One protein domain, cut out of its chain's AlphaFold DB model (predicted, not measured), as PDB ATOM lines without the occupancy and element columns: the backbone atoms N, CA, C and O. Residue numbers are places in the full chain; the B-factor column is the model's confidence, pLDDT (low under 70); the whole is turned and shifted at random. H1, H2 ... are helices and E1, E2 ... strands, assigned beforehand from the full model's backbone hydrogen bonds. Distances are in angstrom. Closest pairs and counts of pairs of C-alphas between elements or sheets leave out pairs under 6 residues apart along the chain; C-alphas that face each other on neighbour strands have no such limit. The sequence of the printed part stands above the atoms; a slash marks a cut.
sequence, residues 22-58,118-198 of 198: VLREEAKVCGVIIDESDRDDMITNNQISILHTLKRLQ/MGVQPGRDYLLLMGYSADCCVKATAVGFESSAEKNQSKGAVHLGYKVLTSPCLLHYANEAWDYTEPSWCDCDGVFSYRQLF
ATOM      1  N   VAL A  22       6.192  32.378 -43.860       77.81
ATOM      2  CA  VAL A  22       7.003  32.667 -42.664       77.81
ATOM      3  C   VAL A  22       7.564  31.385 -42.043       77.81
ATOM      4  O   VAL A  22       8.748  31.323 -41.724       77.81
ATOM      5  N   LEU A  23       6.742  30.342 -41.919       72.25
ATOM      6  CA  LEU A  23       7.181  29.069 -41.343       72.25
ATOM      7  C   LEU A  23       8.217  28.355 -42.232       72.25
ATOM      8  O   LEU A  23       9.138  27.726 -41.719       72.25
ATOM      9  N   ARG A  24       8.119  28.485 -43.564       74.12
ATOM     10  CA  ARG A  24       9.135  27.969 -44.505       74.12
ATOM     11  C   ARG A  24      10.477  28.693 -44.392       74.12
ATOM     12  O   ARG A  24      11.502  28.098 -44.696       74.12
ATOM     13  N   GLU A  25      10.474  29.948 -43.950       78.12
ATOM     14  CA  GLU A  25      11.682  30.730 -43.645       78.12
ATOM     15  C   GLU A  25      12.272  30.389 -42.260       78.12
ATOM     16  O   GLU A  25      13.163  31.085 -41.774       78.12
ATOM     17  N   GLU A  26      11.767  29.341 -41.597       77.38
ATOM     18  CA  GLU A  26      12.118  28.953 -40.225       77.38
ATOM     19  C   GLU A  26      11.897  30.072 -39.191       77.38
ATOM     20  O   GLU A  26      12.532  30.093 -38.129       77.38
ATOM     21  N   ALA A  27      11.020  31.029 -39.490       78.19
ATOM     22  CA  ALA A  27      10.595  32.051 -38.547       78.19
ATOM     23  C   ALA A  27       9.380  31.560 -37.751       78.19
ATOM     24  O   ALA A  27       8.531  30.818 -38.249       78.19
ATOM     25  N   LYS A  28       9.290  31.980 -36.489       78.44
ATOM     26  CA  LYS A  28       8.168  31.631 -35.614       78.44
ATOM     27  C   LYS A  28       6.990  32.565 -35.844       78.44
ATOM     28  O   LYS A  28       7.162  33.758 -36.109       78.44
ATOM     29  N   VAL A  29       5.789  32.026 -35.659       77.25
ATOM     30  CA  VAL A  29       4.556  32.811 -35.582       77.25
ATOM     31  C   VAL A  29       3.971  32.620 -34.190       77.25
ATOM     32  O   VAL A  29       3.523  31.535 -33.825       77.25
ATOM     33  N   CYS A  30       3.985  33.684 -33.395       81.62
ATOM     34  CA  CYS A  30       3.418  33.684 -32.055       81.62
ATOM     35  C   CYS A  30       2.033  34.334 -32.086       81.62
ATOM     36  O   CYS A  30       1.913  35.528 -32.355       81.62
ATOM     37  N   GLY A  31       0.982  33.557 -31.830       78.81
ATOM     38  CA  GLY A  31      -0.369  34.090 -31.676       78.81
ATOM     39  C   GLY A  31      -0.516  34.783 -30.327       78.81
ATOM     40  O   GLY A  31      -0.245  34.165 -29.302       78.81
ATOM     41  N   VAL A  32      -0.959  36.038 -30.313       79.38
ATOM     42  CA  VAL A  32      -1.185  36.809 -29.083       79.38
ATOM     43  C   VAL A  32      -2.643  37.239 -29.030       79.38
ATOM     44  O   VAL A  32      -3.091  38.037 -29.854       79.38
ATOM     45  N   ILE A  33      -3.369  36.710 -28.042       75.06
ATOM     46  CA  ILE A  33      -4.757  37.089 -27.768       75.06
ATOM     47  C   ILE A  33      -4.765  38.254 -26.780       75.06
ATOM     48  O   ILE A  33      -4.314  38.114 -25.639       75.06
ATOM     49  N   ILE A  34      -5.287  39.391 -27.227       76.62
ATOM     50  CA  ILE A  34      -5.385  40.625 -26.451       76.62
ATOM     51  C   ILE A  34      -6.836  40.811 -26.035       76.62
ATOM     52  O   ILE A  34      -7.741  40.752 -26.866       76.62
ATOM     53  N   ASP A  35      -7.053  41.020 -24.747       70.75
ATOM     54  CA  ASP A  35      -8.394  41.159 -24.200       70.75
ATOM     55  C   ASP A  35      -8.428  42.262 -23.142       70.75
ATOM     56  O   ASP A  35      -7.530  42.382 -22.303       70.75
ATOM     57  N   GLU A  36      -9.478  43.070 -23.213       60.75
ATOM     58  CA  GLU A  36      -9.729  44.230 -22.357       60.75
ATOM     59  C   GLU A  36     -10.818  43.937 -21.304       60.75
ATOM     60  O   GLU A  36     -11.013  44.734 -20.388       60.75
ATOM     61  N   SER A  37     -11.533  42.801 -21.387       55.19
ATOM     62  CA  SER A  37     -12.705  42.544 -20.537       55.19
ATOM     63  C   SER A  37     -12.489  41.483 -19.444       55.19
ATOM     64  O   SER A  37     -11.892  40.429 -19.653       55.19
ATOM     65  N   ASP A  38     -13.071  41.731 -18.267       52.38
ATOM     66  CA  ASP A  38     -13.302  40.720 -17.220       52.38
ATOM     67  C   ASP A  38     -14.563  39.861 -17.522       52.38
ATOM     68  O   ASP A  38     -15.090  39.194 -16.633       52.38
ATOM     69  N   ARG A  39     -15.097  39.893 -18.757       49.81
ATOM     70  CA  ARG A  39     -16.286  39.121 -19.158       49.81
ATOM     71  C   ARG A  39     -15.857  37.820 -19.833       49.81
ATOM     72  O   ARG A  39     -15.614  37.796 -21.039       49.81
ATOM     73  N   ASP A  40     -15.791  36.745 -19.049       50.41
ATOM     74  CA  ASP A  40     -15.335  35.402 -19.455       50.41
ATOM     75  C   ASP A  40     -16.009  34.846 -20.735       50.41
ATOM     76  O   ASP A  40     -15.432  34.037 -21.473       50.41
ATOM     77  N   ASP A  41     -17.215  35.313 -21.050       53.56
ATOM     78  CA  ASP A  41     -18.039  34.847 -22.163       53.56
ATOM     79  C   ASP A  41     -17.478  35.268 -23.537       53.56
ATOM     80  O   ASP A  41     -17.502  34.486 -24.494       53.56
ATOM     81  N   MET A  42     -16.929  36.485 -23.660       50.53
ATOM     82  CA  MET A  42     -16.333  36.947 -24.926       50.53
ATOM     83  C   MET A  42     -14.986  36.281 -25.194       50.53
ATOM     84  O   MET A  42     -14.653  35.984 -26.342       50.53
ATOM     85  N   ILE A  43     -14.252  35.977 -24.126       48.09
ATOM     86  CA  ILE A  43     -12.960  35.288 -24.156       48.09
ATOM     87  C   ILE A  43     -13.130  33.901 -24.742       48.09
ATOM     88  O   ILE A  43     -12.412  33.529 -25.664       48.09
ATOM     89  N   THR A  44     -14.126  33.167 -24.252       50.16
ATOM     90  CA  THR A  44     -14.399  31.803 -24.702       50.16
ATOM     91  C   THR A  44     -14.785  31.788 -26.184       50.16
ATOM     92  O   THR A  44     -14.260  30.983 -26.950       50.16
ATOM     93  N   ASN A  45     -15.621  32.728 -26.632       51.38
ATOM     94  CA  ASN A  45     -16.038  32.811 -28.036       51.38
ATOM     95  C   ASN A  45     -14.907  33.260 -28.979       51.38
ATOM     96  O   ASN A  45     -14.755  32.694 -30.069       51.38
ATOM     97  N   ASN A  46     -14.080  34.220 -28.556       51.06
ATOM     98  CA  ASN A  46     -12.906  34.648 -29.317       51.06
ATOM     99  C   ASN A  46     -11.858  33.533 -29.365       51.06
ATOM    100  O   ASN A  46     -11.398  33.190 -30.450       51.06
ATOM    101  N   GLN A  47     -11.548  32.893 -28.234       50.28
ATOM    102  CA  GLN A  47     -10.641  31.747 -28.166       50.28
ATOM    103  C   GLN A  47     -11.126  30.583 -29.031       50.28
ATOM    104  O   GLN A  47     -10.311  29.992 -29.728       50.28
ATOM    105  N   ILE A  48     -12.425  30.262 -29.051       51.09
ATOM    106  CA  ILE A  48     -12.973  29.201 -29.914       51.09
ATOM    107  C   ILE A  48     -12.805  29.560 -31.395       51.09
ATOM    108  O   ILE A  48     -12.297  28.740 -32.160       51.09
ATOM    109  N   SER A  49     -13.165  30.779 -31.804       53.47
ATOM    110  CA  SER A  49     -13.017  31.237 -33.195       53.47
ATOM    111  C   SER A  49     -11.550  31.263 -33.641       53.47
ATOM    112  O   SER A  49     -11.213  30.824 -34.745       53.47
ATOM    113  N   ILE A  50     -10.659  31.695 -32.749       52.09
ATOM    114  CA  ILE A  50      -9.208  31.761 -32.948       52.09
ATOM    115  C   ILE A  50      -8.593  30.364 -33.013       52.09
ATOM    116  O   ILE A  50      -7.882  30.053 -33.963       52.09
ATOM    117  N   LEU A  51      -8.878  29.497 -32.038       53.91
ATOM    118  CA  LEU A  51      -8.373  28.125 -32.005       53.91
ATOM    119  C   LEU A  51      -8.894  27.333 -33.195       53.91
ATOM    120  O   LEU A  51      -8.163  26.520 -33.742       53.91
ATOM    121  N   HIS A  52     -10.131  27.571 -33.627       57.44
ATOM    122  CA  HIS A  52     -10.665  26.964 -34.836       57.44
ATOM    123  C   HIS A  52      -9.948  27.479 -36.095       57.44
ATOM    124  O   HIS A  52      -9.616  26.684 -36.972       57.44
ATOM    125  N   THR A  53      -9.625  28.775 -36.159       56.34
ATOM    126  CA  THR A  53      -8.842  29.366 -37.258       56.34
ATOM    127  C   THR A  53      -7.413  28.816 -37.291       56.34
ATOM    128  O   THR A  53      -6.962  28.344 -38.331       56.34
ATOM    129  N   LEU A  54      -6.726  28.764 -36.149       53.56
ATOM    130  CA  LEU A  54      -5.381  28.195 -36.028       53.56
ATOM    131  C   LEU A  54      -5.365  26.679 -36.267       53.56
ATOM    132  O   LEU A  54      -4.478  26.190 -36.955       53.56
ATOM    133  N   LYS A  55      -6.364  25.926 -35.785       55.72
ATOM    134  CA  LYS A  55      -6.511  24.493 -36.095       55.72
ATOM    135  C   LYS A  55      -6.702  24.259 -37.588       55.72
ATOM    136  O   LYS A  55      -6.134  23.310 -38.111       55.72
ATOM    137  N   ARG A  56      -7.452  25.115 -38.292       56.03
ATOM    138  CA  ARG A  56      -7.555  25.052 -39.760       56.03
ATOM    139  C   ARG A  56      -6.220  25.339 -40.451       56.03
ATOM    140  O   ARG A  56      -5.940  24.715 -41.464       56.03
ATOM    141  N   LEU A  57      -5.391  26.223 -39.893       49.69
ATOM    142  CA  LEU A  57      -4.030  26.471 -40.389       49.69
ATOM    143  C   LEU A  57      -3.062  25.311 -40.085       49.69
ATOM    144  O   LEU A  57      -2.147  25.070 -40.864       49.69
ATOM    145  N   GLN A  58      -3.260  24.595 -38.971       48.94
ATOM    146  CA  GLN A  58      -2.493  23.401 -38.588       48.94
ATOM    147  C   GLN A  58      -2.938  22.133 -39.325       48.94
ATOM    148  O   GLN A  58      -2.167  21.178 -39.418       48.94
ATOM    149  N   MET A 118       9.651  31.693 -24.874       72.25
ATOM    150  CA  MET A 118       9.256  30.978 -26.092       72.25
ATOM    151  C   MET A 118      10.309  31.071 -27.214       72.25
ATOM    152  O   MET A 118      10.173  30.451 -28.275       72.25
ATOM    153  N   GLY A 119      11.376  31.846 -26.997       80.56
ATOM    154  CA  GLY A 119      12.442  32.081 -27.960       80.56
ATOM    155  C   GLY A 119      11.959  32.776 -29.232       80.56
ATOM    156  O   GLY A 119      12.430  32.407 -30.306       80.56
ATOM    157  N   VAL A 120      10.995  33.697 -29.122       82.88
ATOM    158  CA  VAL A 120      10.494  34.544 -30.216       82.88
ATOM    159  C   VAL A 120      11.387  35.783 -30.333       82.88
ATOM    160  O   VAL A 120      11.523  36.565 -29.386       82.88
ATOM    161  N   GLN A 121      12.010  35.962 -31.493       88.19
ATOM    162  CA  GLN A 121      13.078  36.924 -31.744       88.19
ATOM    163  C   GLN A 121      12.590  38.134 -32.562       88.19
ATOM    164  O   GLN A 121      12.056  37.951 -33.661       88.19
ATOM    165  N   PRO A 122      12.827  39.376 -32.094       91.94
ATOM    166  CA  PRO A 122      12.646  40.573 -32.913       91.94
ATOM    167  C   PRO A 122      13.449  40.509 -34.220       91.94
ATOM    168  O   PRO A 122      14.525  39.916 -34.274       91.94
ATOM    169  N   GLY A 123      12.937  41.126 -35.283       89.38
ATOM    170  CA  GLY A 123      13.549  41.196 -36.616       89.38
ATOM    171  C   GLY A 123      13.391  39.925 -37.455       89.38
ATOM    172  O   GLY A 123      13.431  40.000 -38.686       89.38
ATOM    173  N   ARG A 124      13.156  38.779 -36.807       87.88
ATOM    174  CA  ARG A 124      12.984  37.468 -37.444       87.88
ATOM    175  C   ARG A 124      11.538  36.983 -37.382       87.88
ATOM    176  O   ARG A 124      10.963  36.665 -38.419       87.88
ATOM    177  N   ASP A 125      10.968  36.945 -36.183       86.75
ATOM    178  CA  ASP A 125       9.698  36.276 -35.919       86.75
ATOM    179  C   ASP A 125       8.503  37.235 -35.990       86.75
ATOM    180  O   ASP A 125       8.635  38.463 -35.911       86.75
ATOM    181  N   TYR A 126       7.315  36.651 -36.142       87.94
ATOM    182  CA  TYR A 126       6.065  37.375 -36.323       87.94
ATOM    183  C   TYR A 126       5.136  37.184 -35.124       87.94
ATOM    184  O   TYR A 126       5.023  36.087 -34.570       87.94
ATOM    185  N   LEU A 127       4.421  38.246 -34.758       87.50
ATOM    186  CA  LEU A 127       3.310  38.198 -33.813       87.50
ATOM    187  C   LEU A 127       1.997  38.256 -34.588       87.50
ATOM    188  O   LEU A 127       1.738  39.231 -35.285       87.50
ATOM    189  N   LEU A 128       1.163  37.228 -34.464       87.50
ATOM    190  CA  LEU A 128      -0.199  37.239 -34.980       87.50
ATOM    191  C   LEU A 128      -1.123  37.809 -33.900       87.50
ATOM    192  O   LEU A 128      -1.426  37.123 -32.923       87.50
ATOM    193  N   LEU A 129      -1.545  39.061 -34.069       85.81
ATOM    194  CA  LEU A 129      -2.386  39.760 -33.101       85.81
ATOM    195  C   LEU A 129      -3.868  39.578 -33.409       85.81
ATOM    196  O   LEU A 129      -4.308  39.666 -34.560       85.81
ATOM    197  N   MET A 130      -4.625  39.354 -32.341       81.69
ATOM    198  CA  MET A 130      -6.052  39.066 -32.367       81.69
ATOM    199  C   MET A 130      -6.694  39.499 -31.047       81.69
ATOM    200  O   MET A 130      -6.046  39.455 -29.999       81.69
ATOM    201  N   GLY A 131      -7.969  39.877 -31.094       77.88
ATOM    202  CA  GLY A 131      -8.760  40.176 -29.903       77.88
ATOM    203  C   GLY A 131      -9.372  41.578 -29.871       77.88
ATOM    204  O   GLY A 131      -9.763  42.117 -30.905       77.88
ATOM    205  N   TYR A 132      -9.518  42.122 -28.665       75.38
ATOM    206  CA  TYR A 132     -10.362  43.274 -28.342       75.38
ATOM    207  C   TYR A 132      -9.668  44.222 -27.343       75.38
ATOM    208  O   TYR A 132      -8.971  43.757 -26.445       75.38
ATOM    209  N   SER A 133      -9.866  45.541 -27.399       80.75
ATOM    210  CA  SER A 133     -10.475  46.327 -28.485       80.75
ATOM    211  C   SER A 133      -9.444  46.660 -29.573       80.75
ATOM    212  O   SER A 133      -8.302  47.014 -29.261       80.75
ATOM    213  N   ALA A 134      -9.835  46.557 -30.849       82.75
ATOM    214  CA  ALA A 134      -8.957  46.742 -32.008       82.75
ATOM    215  C   ALA A 134      -8.223  48.098 -31.999       82.75
ATOM    216  O   ALA A 134      -7.003  48.143 -32.156       82.75
ATOM    217  N   ASP A 135      -8.940  49.194 -31.742       83.44
ATOM    218  CA  ASP A 135      -8.386  50.559 -31.755       83.44
ATOM    219  C   ASP A 135      -7.793  51.019 -30.416       83.44
ATOM    220  O   ASP A 135      -7.213  52.104 -30.338       83.44
ATOM    221  N   CYS A 136      -7.905  50.197 -29.373       79.94
ATOM    222  CA  CYS A 136      -7.338  50.474 -28.057       79.94
ATOM    223  C   CYS A 136      -6.219  49.474 -27.756       79.94
ATOM    224  O   CYS A 136      -5.058  49.710 -28.091       79.94
ATOM    225  N   CYS A 137      -6.553  48.329 -27.164       79.44
ATOM    226  CA  CYS A 137      -5.580  47.368 -26.664       79.44
ATOM    227  C   CYS A 137      -4.774  46.690 -27.771       79.44
ATOM    228  O   CYS A 137      -3.563  46.504 -27.617       79.44
ATOM    229  N   VAL A 138      -5.415  46.329 -28.888       83.31
ATOM    230  CA  VAL A 138      -4.704  45.682 -29.998       83.31
ATOM    231  C   VAL A 138      -3.744  46.665 -30.651       83.31
ATOM    232  O   VAL A 138      -2.557  46.357 -30.763       83.31
ATOM    233  N   LYS A 139      -4.215  47.874 -30.977       87.12
ATOM    234  CA  LYS A 139      -3.379  48.971 -31.481       87.12
ATOM    235  C   LYS A 139      -2.184  49.259 -30.568       87.12
ATOM    236  O   LYS A 139      -1.047  49.280 -31.035       87.12
ATOM    237  N   ALA A 140      -2.425  49.417 -29.268       83.56
ATOM    238  CA  ALA A 140      -1.381  49.658 -28.273       83.56
ATOM    239  C   ALA A 140      -0.297  48.578 -28.283       83.56
ATOM    240  O   ALA A 140       0.892  48.865 -28.171       83.56
ATOM    241  N   THR A 141      -0.715  47.326 -28.441       85.19
ATOM    242  CA  THR A 141       0.202  46.188 -28.490       85.19
ATOM    243  C   THR A 141       0.942  46.131 -29.818       85.19
ATOM    244  O   THR A 141       2.128  45.822 -29.837       85.19
ATOM    245  N   ALA A 142       0.272  46.434 -30.930       89.50
ATOM    246  CA  ALA A 142       0.861  46.403 -32.262       89.50
ATOM    247  C   ALA A 142       1.925  47.494 -32.428       89.50
ATOM    248  O   ALA A 142       3.093  47.199 -32.687       89.50
ATOM    249  N   VAL A 143       1.522  48.749 -32.242       89.38
ATOM    250  CA  VAL A 143       2.325  49.923 -32.611       89.38
ATOM    251  C   VAL A 143       2.669  50.809 -31.418       89.38
ATOM    252  O   VAL A 143       3.691  51.488 -31.452       89.38
ATOM    253  N   GLY A 144       1.903  50.734 -30.327       83.06
ATOM    254  CA  GLY A 144       2.102  51.580 -29.152       83.06
ATOM    255  C   GLY A 144       1.095  52.719 -29.030       83.06
ATOM    256  O   GLY A 144       0.116  52.782 -29.773       83.06
ATOM    257  N   PHE A 145       1.350  53.640 -28.097       72.62
ATOM    258  CA  PHE A 145       0.610  54.901 -27.973       72.62
ATOM    259  C   PHE A 145       1.514  56.095 -28.286       72.62
ATOM    260  O   PHE A 145       2.646  56.189 -27.811       72.62
ATOM    261  N   GLU A 146       0.992  57.055 -29.041       57.97
ATOM    262  CA  GLU A 146       1.692  58.316 -29.317       57.97
ATOM    263  C   GLU A 146       1.494  59.364 -28.203       57.97
ATOM    264  O   GLU A 146       2.138  60.414 -28.208       57.97
ATOM    265  N   SER A 147       0.617  59.112 -27.223       48.53
ATOM    266  CA  SER A 147       0.205  60.135 -26.261       48.53
ATOM    267  C   SER A 147       1.140  60.280 -25.051       48.53
ATOM    268  O   SER A 147       1.232  59.400 -24.201       48.53
ATOM    269  N   SER A 148       1.725  61.479 -24.969       44.56
ATOM    270  CA  SER A 148       2.236  62.218 -23.800       44.56
ATOM    271  C   SER A 148       3.406  61.646 -22.977       44.56
ATOM    272  O   SER A 148       3.261  60.718 -22.196       44.56
ATOM    273  N   ALA A 149       4.531  62.370 -23.064       44.97
ATOM    274  CA  ALA A 149       5.593  62.594 -22.067       44.97
ATOM    275  C   ALA A 149       6.402  61.410 -21.489       44.97
ATOM    276  O   ALA A 149       7.574  61.614 -21.162       44.97
ATOM    277  N   GLU A 150       5.883  60.187 -21.418       49.50
ATOM    278  CA  GLU A 150       6.591  59.053 -20.810       49.50
ATOM    279  C   GLU A 150       7.206  58.142 -21.883       49.50
ATOM    280  O   GLU A 150       6.645  57.133 -22.301       49.50
ATOM    281  N   LYS A 151       8.411  58.515 -22.335       49.62
ATOM    282  CA  LYS A 151       9.171  57.945 -23.474       49.62
ATOM    283  C   LYS A 151       9.413  56.419 -23.483       49.62
ATOM    284  O   LYS A 151      10.034  55.925 -24.425       49.62
ATOM    285  N   ASN A 152       8.971  55.667 -22.475       46.59
ATOM    286  CA  ASN A 152       9.241  54.231 -22.357       46.59
ATOM    287  C   ASN A 152       8.006  53.341 -22.138       46.59
ATOM    288  O   ASN A 152       8.136  52.141 -22.356       46.59
ATOM    289  N   GLN A 153       6.833  53.878 -21.783       51.94
ATOM    290  CA  GLN A 153       5.636  53.056 -21.515       51.94
ATOM    291  C   GLN A 153       4.805  52.743 -22.772       51.94
ATOM    292  O   GLN A 153       3.872  51.947 -22.734       51.94
ATOM    293  N   SER A 154       5.158  53.311 -23.929       63.12
ATOM    294  CA  SER A 154       4.278  53.286 -25.098       63.12
ATOM    295  C   SER A 154       4.791  52.500 -26.305       63.12
ATOM    296  O   SER A 154       4.228  52.636 -27.382       63.12
ATOM    297  N   LYS A 155       5.832  51.668 -26.172       80.31
ATOM    298  CA  LYS A 155       6.439  50.951 -27.314       80.31
ATOM    299  C   LYS A 155       5.695  49.652 -27.634       80.31
ATOM    300  O   LYS A 155       5.764  48.704 -26.854       80.31
ATOM    301  N   GLY A 156       4.996  49.600 -28.768       86.88
ATOM    302  CA  GLY A 156       4.357  48.373 -29.263       86.88
ATOM    303  C   GLY A 156       5.349  47.377 -29.879       86.88
ATOM    304  O   GLY A 156       6.549  47.636 -29.980       86.88
ATOM    305  N   ALA A 157       4.833  46.237 -30.333       89.31
ATOM    306  CA  ALA A 157       5.575  45.152 -30.969       89.31
ATOM    307  C   ALA A 157       6.463  45.627 -32.128       89.31
ATOM    308  O   ALA A 157       7.635  45.251 -32.190       89.31
ATOM    309  N   VAL A 158       5.926  46.488 -32.999       91.75
ATOM    310  CA  VAL A 158       6.655  47.068 -34.136       91.75
ATOM    311  C   VAL A 158       7.869  47.862 -33.659       91.75
ATOM    312  O   VAL A 158       8.978  47.653 -34.146       91.75
ATOM    313  N   HIS A 159       7.699  48.710 -32.638       89.12
ATOM    314  CA  HIS A 159       8.807  49.479 -32.058       89.12
ATOM    315  C   HIS A 159       9.882  48.564 -31.454       89.12
ATOM    316  O   HIS A 159      11.073  48.870 -31.488       89.12
ATOM    317  N   LEU A 160       9.468  47.425 -30.899       87.31
ATOM    318  CA  LEU A 160      10.367  46.415 -30.343       87.31
ATOM    319  C   LEU A 160      11.028  45.530 -31.414       87.31
ATOM    320  O   LEU A 160      11.821  44.660 -31.062       87.31
ATOM    321  N   GLY A 161      10.745  45.773 -32.699       91.75
ATOM    322  CA  GLY A 161      11.353  45.099 -33.842       91.75
ATOM    323  C   GLY A 161      10.616  43.843 -34.300       91.75
ATOM    324  O   GLY A 161      11.110  43.148 -35.184       91.75
ATOM    325  N   TYR A 162       9.459  43.515 -33.726       90.25
ATOM    326  CA  TYR A 162       8.647  42.400 -34.207       90.25
ATOM    327  C   TYR A 162       7.864  42.795 -35.458       90.25
ATOM    328  O   TYR A 162       7.434  43.937 -35.609       90.25
ATOM    329  N   LYS A 163       7.625  41.819 -36.335       92.94
ATOM    330  CA  LYS A 163       6.658  41.968 -37.425       92.94
ATOM    331  C   LYS A 163       5.285  41.536 -36.924       92.94
ATOM    332  O   LYS A 163       5.175  40.524 -36.235       92.94
ATOM    333  N   VAL A 164       4.245  42.275 -37.274       91.75
ATOM    334  CA  VAL A 164       2.878  42.013 -36.819       91.75
ATOM    335  C   VAL A 164       2.039  41.509 -37.984       91.75
ATOM    336  O   VAL A 164       1.998  42.127 -39.040       91.75
ATOM    337  N   LEU A 165       1.356  40.385 -37.789       90.19
ATOM    338  CA  LEU A 165       0.312  39.883 -38.674       90.19
ATOM    339  C   LEU A 165      -1.041  40.099 -38.000       90.19
ATOM    340  O   LEU A 165      -1.179  39.878 -36.796       90.19
ATOM    341  N   THR A 166      -2.055  40.477 -38.766       88.19
ATOM    342  CA  THR A 166      -3.438  40.499 -38.287       88.19
ATOM    343  C   THR A 166      -4.428  40.325 -39.441       88.19
ATOM    344  O   THR A 166      -4.050  40.187 -40.607       88.19
ATOM    345  N   SER A 167      -5.712  40.283 -39.111       85.62
ATOM    346  CA  SER A 167      -6.818  40.246 -40.059       85.62
ATOM    347  C   SER A 167      -8.030  40.912 -39.416       85.62
ATOM    348  O   SER A 167      -8.268  40.648 -38.237       85.62
ATOM    349  N   PRO A 168      -8.844  41.690 -40.152       82.50
ATOM    350  CA  PRO A 168     -10.080  42.257 -39.608       82.50
ATOM    351  C   PRO A 168     -11.002  41.192 -38.997       82.50
ATOM    352  O   PRO A 168     -11.673  41.435 -38.004       82.50
ATOM    353  N   CYS A 169     -10.968  39.961 -39.521       76.62
ATOM    354  CA  CYS A 169     -11.736  38.826 -39.004       76.62
ATOM    355  C   CYS A 169     -11.292  38.351 -37.607       76.62
ATOM    356  O   CYS A 169     -11.991  37.557 -36.981       76.62
ATOM    357  N   LEU A 170     -10.104  38.763 -37.159       78.00
ATOM    358  CA  LEU A 170      -9.503  38.413 -35.871       78.00
ATOM    359  C   LEU A 170      -9.601  39.556 -34.851       78.00
ATOM    360  O   LEU A 170      -9.083  39.424 -33.739       78.00
ATOM    361  N   LEU A 171     -10.220  40.674 -35.231       81.69
ATOM    362  CA  LEU A 171     -10.284  41.897 -34.447       81.69
ATOM    363  C   LEU A 171     -11.728  42.215 -34.072       81.69
ATOM    364  O   LEU A 171     -12.659  41.956 -34.831       81.69
ATOM    365  N   HIS A 172     -11.902  42.780 -32.881       78.25
ATOM    366  CA  HIS A 172     -13.204  43.216 -32.403       78.25
ATOM    367  C   HIS A 172     -13.126  44.644 -31.860       78.25
ATOM    368  O   HIS A 172     -12.191  44.985 -31.132       78.25
ATOM    369  N   TYR A 173     -14.103  45.478 -32.213       76.06
ATOM    370  CA  TYR A 173     -14.162  46.890 -31.833       76.06
ATOM    371  C   TYR A 173     -15.085  47.095 -30.627       76.06
ATOM    372  O   TYR A 173     -16.082  46.397 -30.475       76.06
ATOM    373  N   ALA A 174     -14.771  48.080 -29.780       69.75
ATOM    374  CA  ALA A 174     -15.557  48.411 -28.583       69.75
ATOM    375  C   ALA A 174     -16.996  48.858 -28.862       69.75
ATOM    376  O   ALA A 174     -17.870  48.699 -28.010       69.75
ATOM    377  N   ASN A 175     -17.241  49.414 -30.048       64.75
ATOM    378  CA  ASN A 175     -18.425  50.224 -30.296       64.75
ATOM    379  C   ASN A 175     -19.416  49.585 -31.285       64.75
ATOM    380  O   ASN A 175     -20.462  50.183 -31.527       64.75
ATOM    381  N   GLU A 176     -19.135  48.404 -31.852       55.28
ATOM    382  CA  GLU A 176     -19.909  47.874 -32.986       55.28
ATOM    383  C   GLU A 176     -20.130  46.349 -32.961       55.28
ATOM    384  O   GLU A 176     -19.385  45.582 -32.351       55.28
ATOM    385  N   ALA A 177     -21.178  45.907 -33.676       55.47
ATOM    386  CA  ALA A 177     -21.285  44.538 -34.191       55.47
ATOM    387  C   ALA A 177     -20.033  44.201 -35.026       55.47
ATOM    388  O   ALA A 177     -19.315  45.111 -35.402       55.47
ATOM    389  N   TRP A 178     -19.758  42.921 -35.311       54.03
ATOM    390  CA  TRP A 178     -18.584  42.476 -36.084       54.03
ATOM    391  C   TRP A 178     -18.340  43.329 -37.343       54.03
ATOM    392  O   TRP A 178     -18.906  43.057 -38.402       54.03
ATOM    393  N   ASP A 179     -17.499  44.351 -37.205       63.22
ATOM    394  CA  ASP A 179     -17.082  45.226 -38.285       63.22
ATOM    395  C   ASP A 179     -15.783  44.661 -38.856       63.22
ATOM    396  O   ASP A 179     -14.762  44.556 -38.175       63.22
ATOM    397  N   TYR A 180     -15.849  44.238 -40.115       68.69
ATOM    398  CA  TYR A 180     -14.708  43.710 -40.859       68.69
ATOM    399  C   TYR A 180     -13.871  44.830 -41.494       68.69
ATOM    400  O   TYR A 180     -13.050  44.560 -42.379       68.69
ATOM    401  N   THR A 181     -14.086  46.080 -41.077       76.44
ATOM    402  CA  THR A 181     -13.274  47.217 -41.498       76.44
ATOM    403  C   THR A 181     -11.844  47.069 -40.999       76.44
ATOM    404  O   THR A 181     -11.555  46.680 -39.865       76.44
ATOM    405  N   GLU A 182     -10.930  47.357 -41.913       79.56
ATOM    406  CA  GLU A 182      -9.500  47.298 -41.683       79.56
ATOM    407  C   GLU A 182      -9.057  48.441 -40.761       79.56
ATOM    408  O   GLU A 182      -9.340  49.602 -41.071       79.56
ATOM    409  N   PRO A 183      -8.381  48.147 -39.634       82.69
ATOM    410  CA  PRO A 183      -7.967  49.194 -38.715       82.69
ATOM    411  C   PRO A 183      -6.924  50.120 -39.343       82.69
ATOM    412  O   PRO A 183      -5.943  49.653 -39.919       82.69
ATOM    413  N   SER A 184      -7.065  51.428 -39.126       83.19
ATOM    414  CA  SER A 184      -6.135  52.452 -39.648       83.19
ATOM    415  C   SER A 184      -4.674  52.274 -39.205       83.19
ATOM    416  O   SER A 184      -3.753  52.702 -39.891       83.19
ATOM    417  N   TRP A 185      -4.426  51.617 -38.069       83.88
ATOM    418  CA  TRP A 185      -3.068  51.328 -37.594       83.88
ATOM    419  C   TRP A 185      -2.386  50.175 -38.351       83.88
ATOM    420  O   TRP A 185      -1.200  49.925 -38.135       83.88
ATOM    421  N   CYS A 186      -3.100  49.486 -39.248       86.12
ATOM    422  CA  CYS A 186      -2.507  48.498 -40.149       86.12
ATOM    423  C   CYS A 186      -1.658  49.129 -41.261       86.12
ATOM    424  O   CYS A 186      -0.878  48.414 -41.883       86.12
ATOM    425  N   ASP A 187      -1.762  50.445 -41.467       81.56
ATOM    426  CA  ASP A 187      -0.933  51.190 -42.421       81.56
ATOM    427  C   ASP A 187       0.487  51.471 -41.891       81.56
ATOM    428  O   ASP A 187       1.338  51.988 -42.615       81.56
ATOM    429  N   CYS A 188       0.770  51.152 -40.622       82.50
ATOM    430  CA  CYS A 188       2.092  51.333 -40.035       82.50
ATOM    431  C   CYS A 188       3.102  50.302 -40.565       82.50
ATOM    432  O   CYS A 188       2.827  49.099 -40.596       82.50
ATOM    433  N   ASP A 189       4.319  50.760 -40.879       82.62
ATOM    434  CA  ASP A 189       5.425  49.889 -41.289       82.62
ATOM    435  C   ASP A 189       5.641  48.750 -40.282       82.62
ATOM    436  O   ASP A 189       5.843  48.971 -39.090       82.62
ATOM    437  N   GLY A 190       5.623  47.508 -40.772       85.88
ATOM    438  CA  GLY A 190       5.791  46.310 -39.945       85.88
ATOM    439  C   GLY A 190       4.487  45.669 -39.462       85.88
ATOM    440  O   GLY A 190       4.559  44.582 -38.882       85.88
ATOM    441  N   VAL A 191       3.324  46.268 -39.746       90.31
ATOM    442  CA  VAL A 191       2.005  45.635 -39.596       90.31
ATOM    443  C   VAL A 191       1.516  45.133 -40.954       90.31
ATOM    444  O   VAL A 191       1.542  45.847 -41.949       90.31
ATOM    445  N   PHE A 192       1.067  43.881 -41.008       89.56
ATOM    446  CA  PHE A 192       0.517  43.265 -42.211       89.56
ATOM    447  C   PHE A 192      -0.892  42.742 -41.924       89.56
ATOM    448  O   PHE A 192      -1.070  41.771 -41.182       89.56
ATOM    449  N   SER A 193      -1.887  43.383 -42.532       87.50
ATOM    450  CA  SER A 193      -3.294  42.993 -42.448       87.50
ATOM    451  C   SER A 193      -3.719  42.195 -43.682       87.50
ATOM    452  O   SER A 193      -3.362  42.516 -44.817       87.50
ATOM    453  N   TYR A 194      -4.477  41.125 -43.451       83.19
ATOM    454  CA  TYR A 194      -4.957  40.223 -44.493       83.19
ATOM    455  C   TYR A 194      -6.471  40.058 -44.390       83.19
ATOM    456  O   TYR A 194      -6.984  39.488 -43.427       83.19
ATOM    457  N   ARG A 195      -7.206  40.519 -45.408       77.19
ATOM    458  CA  ARG A 195      -8.678  40.423 -45.441       77.19
ATOM    459  C   ARG A 195      -9.196  38.993 -45.585       77.19
ATOM    460  O   ARG A 195     -10.280  38.688 -45.109       77.19
ATOM    461  N   GLN A 196      -8.438  38.126 -46.253       70.88
ATOM    462  CA  GLN A 196      -8.794  36.723 -46.455       70.88
ATOM    463  C   GLN A 196      -7.968  35.834 -45.530       70.88
ATOM    464  O   GLN A 196      -6.738  35.912 -45.519       70.88
ATOM    465  N   LEU A 197      -8.651  34.975 -44.771       64.75
ATOM    466  CA  LEU A 197      -7.993  33.994 -43.909       64.75
ATOM    467  C   LEU A 197      -7.393  32.826 -44.712       64.75
ATOM    468  O   LEU A 197      -6.305  32.380 -44.356       64.75
ATOM    469  N   PHE A 198      -8.073  32.381 -45.780       60.06
ATOM    470  CA  PHE A 198      -7.737  31.219 -46.616       60.06
ATOM    471  C   PHE A 198      -7.607  31.615 -48.077       60.06
ATOM    472  O   PHE A 198      -8.465  32.409 -48.529       60.06
TER     473      PHE A 198
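Overview. This is residues 22 to 58 and 118 to 198 of the 198 residues of an uncharacterized protein of Pelagibaculum spongiae (UniProt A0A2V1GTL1). A twisted sheet of four parallel strands is the middle of three layers, with the long helix H1 over one face and the shorter H2 over the other. The small H3 only grazes the sheet, and residues 147 to 152 stick out as a loop. The 118 printed residues hold three named helices and four named strands, in the order E1 H1 E2 H2 E3 H3 E4; the sheet runs E1 E2 E3 E4. The class is mixed, helices and strands, with 53 residues in named elements, under half. It is compact, with a radius of gyration of the C-alphas of 14.2 A and spans of 38 by 36 by 25 A.

Arrangement. E1, residues 29 to 35, is parallel to E2, residues 126 to 132, with N 30 and O 126 2.9 A apart. H1, residues 40 to 58, is over both, along the strands, at a height over the sheet of 9.4 A; the closest C-alphas of H1 and E2 are those of Asn 46 and Gly 131, 6.9 A. H2, residues 134 to 142, is on the opposite face, over E2 at 6.7 A. E3, residues 163 to 166, is parallel to E2, with N 127 and O 163 2.8 A apart. H3, residues 184 to 187, grazes the sheet with residues 185 to 187. E4, residues 191 to 193, is parallel to E3, with N 192 and O 164 2.8 A apart. E2, H2, E3 and E3, H3, E4 are strand-helix-strand units, two parallel neighbour strands with a helix between, each with a right-handed crossover. Every O i to N i+4 pair is within hydrogen-bond range in H1, 3 of 5 in H2; H3 is too short for one.

Along the chain. E1 begins at C-alpha 29 (4.556, 32.811, -35.582) and is 19.2 A long, as is E2. H1 is 26.0 A long, H2 9.8 A, E3 10.2 A, H3 6.0 A and E4 6.6 A, ending at C-alpha 193 (-3.294, 42.993, -42.448).

Size, cuts and confidence. The C-alphas farthest apart, of Arg 56 and Ala 149, are 43.5 A apart. Residues 59 to 117 are not printed; C-alphas 58 and 118 are 18.8 A apart across the cut. The links H2 to E3 and E3 to H3 are long. The model's pLDDT is under 70 in residues 36 to 58, 146 to 154, 174 to 180 and 197 to 198.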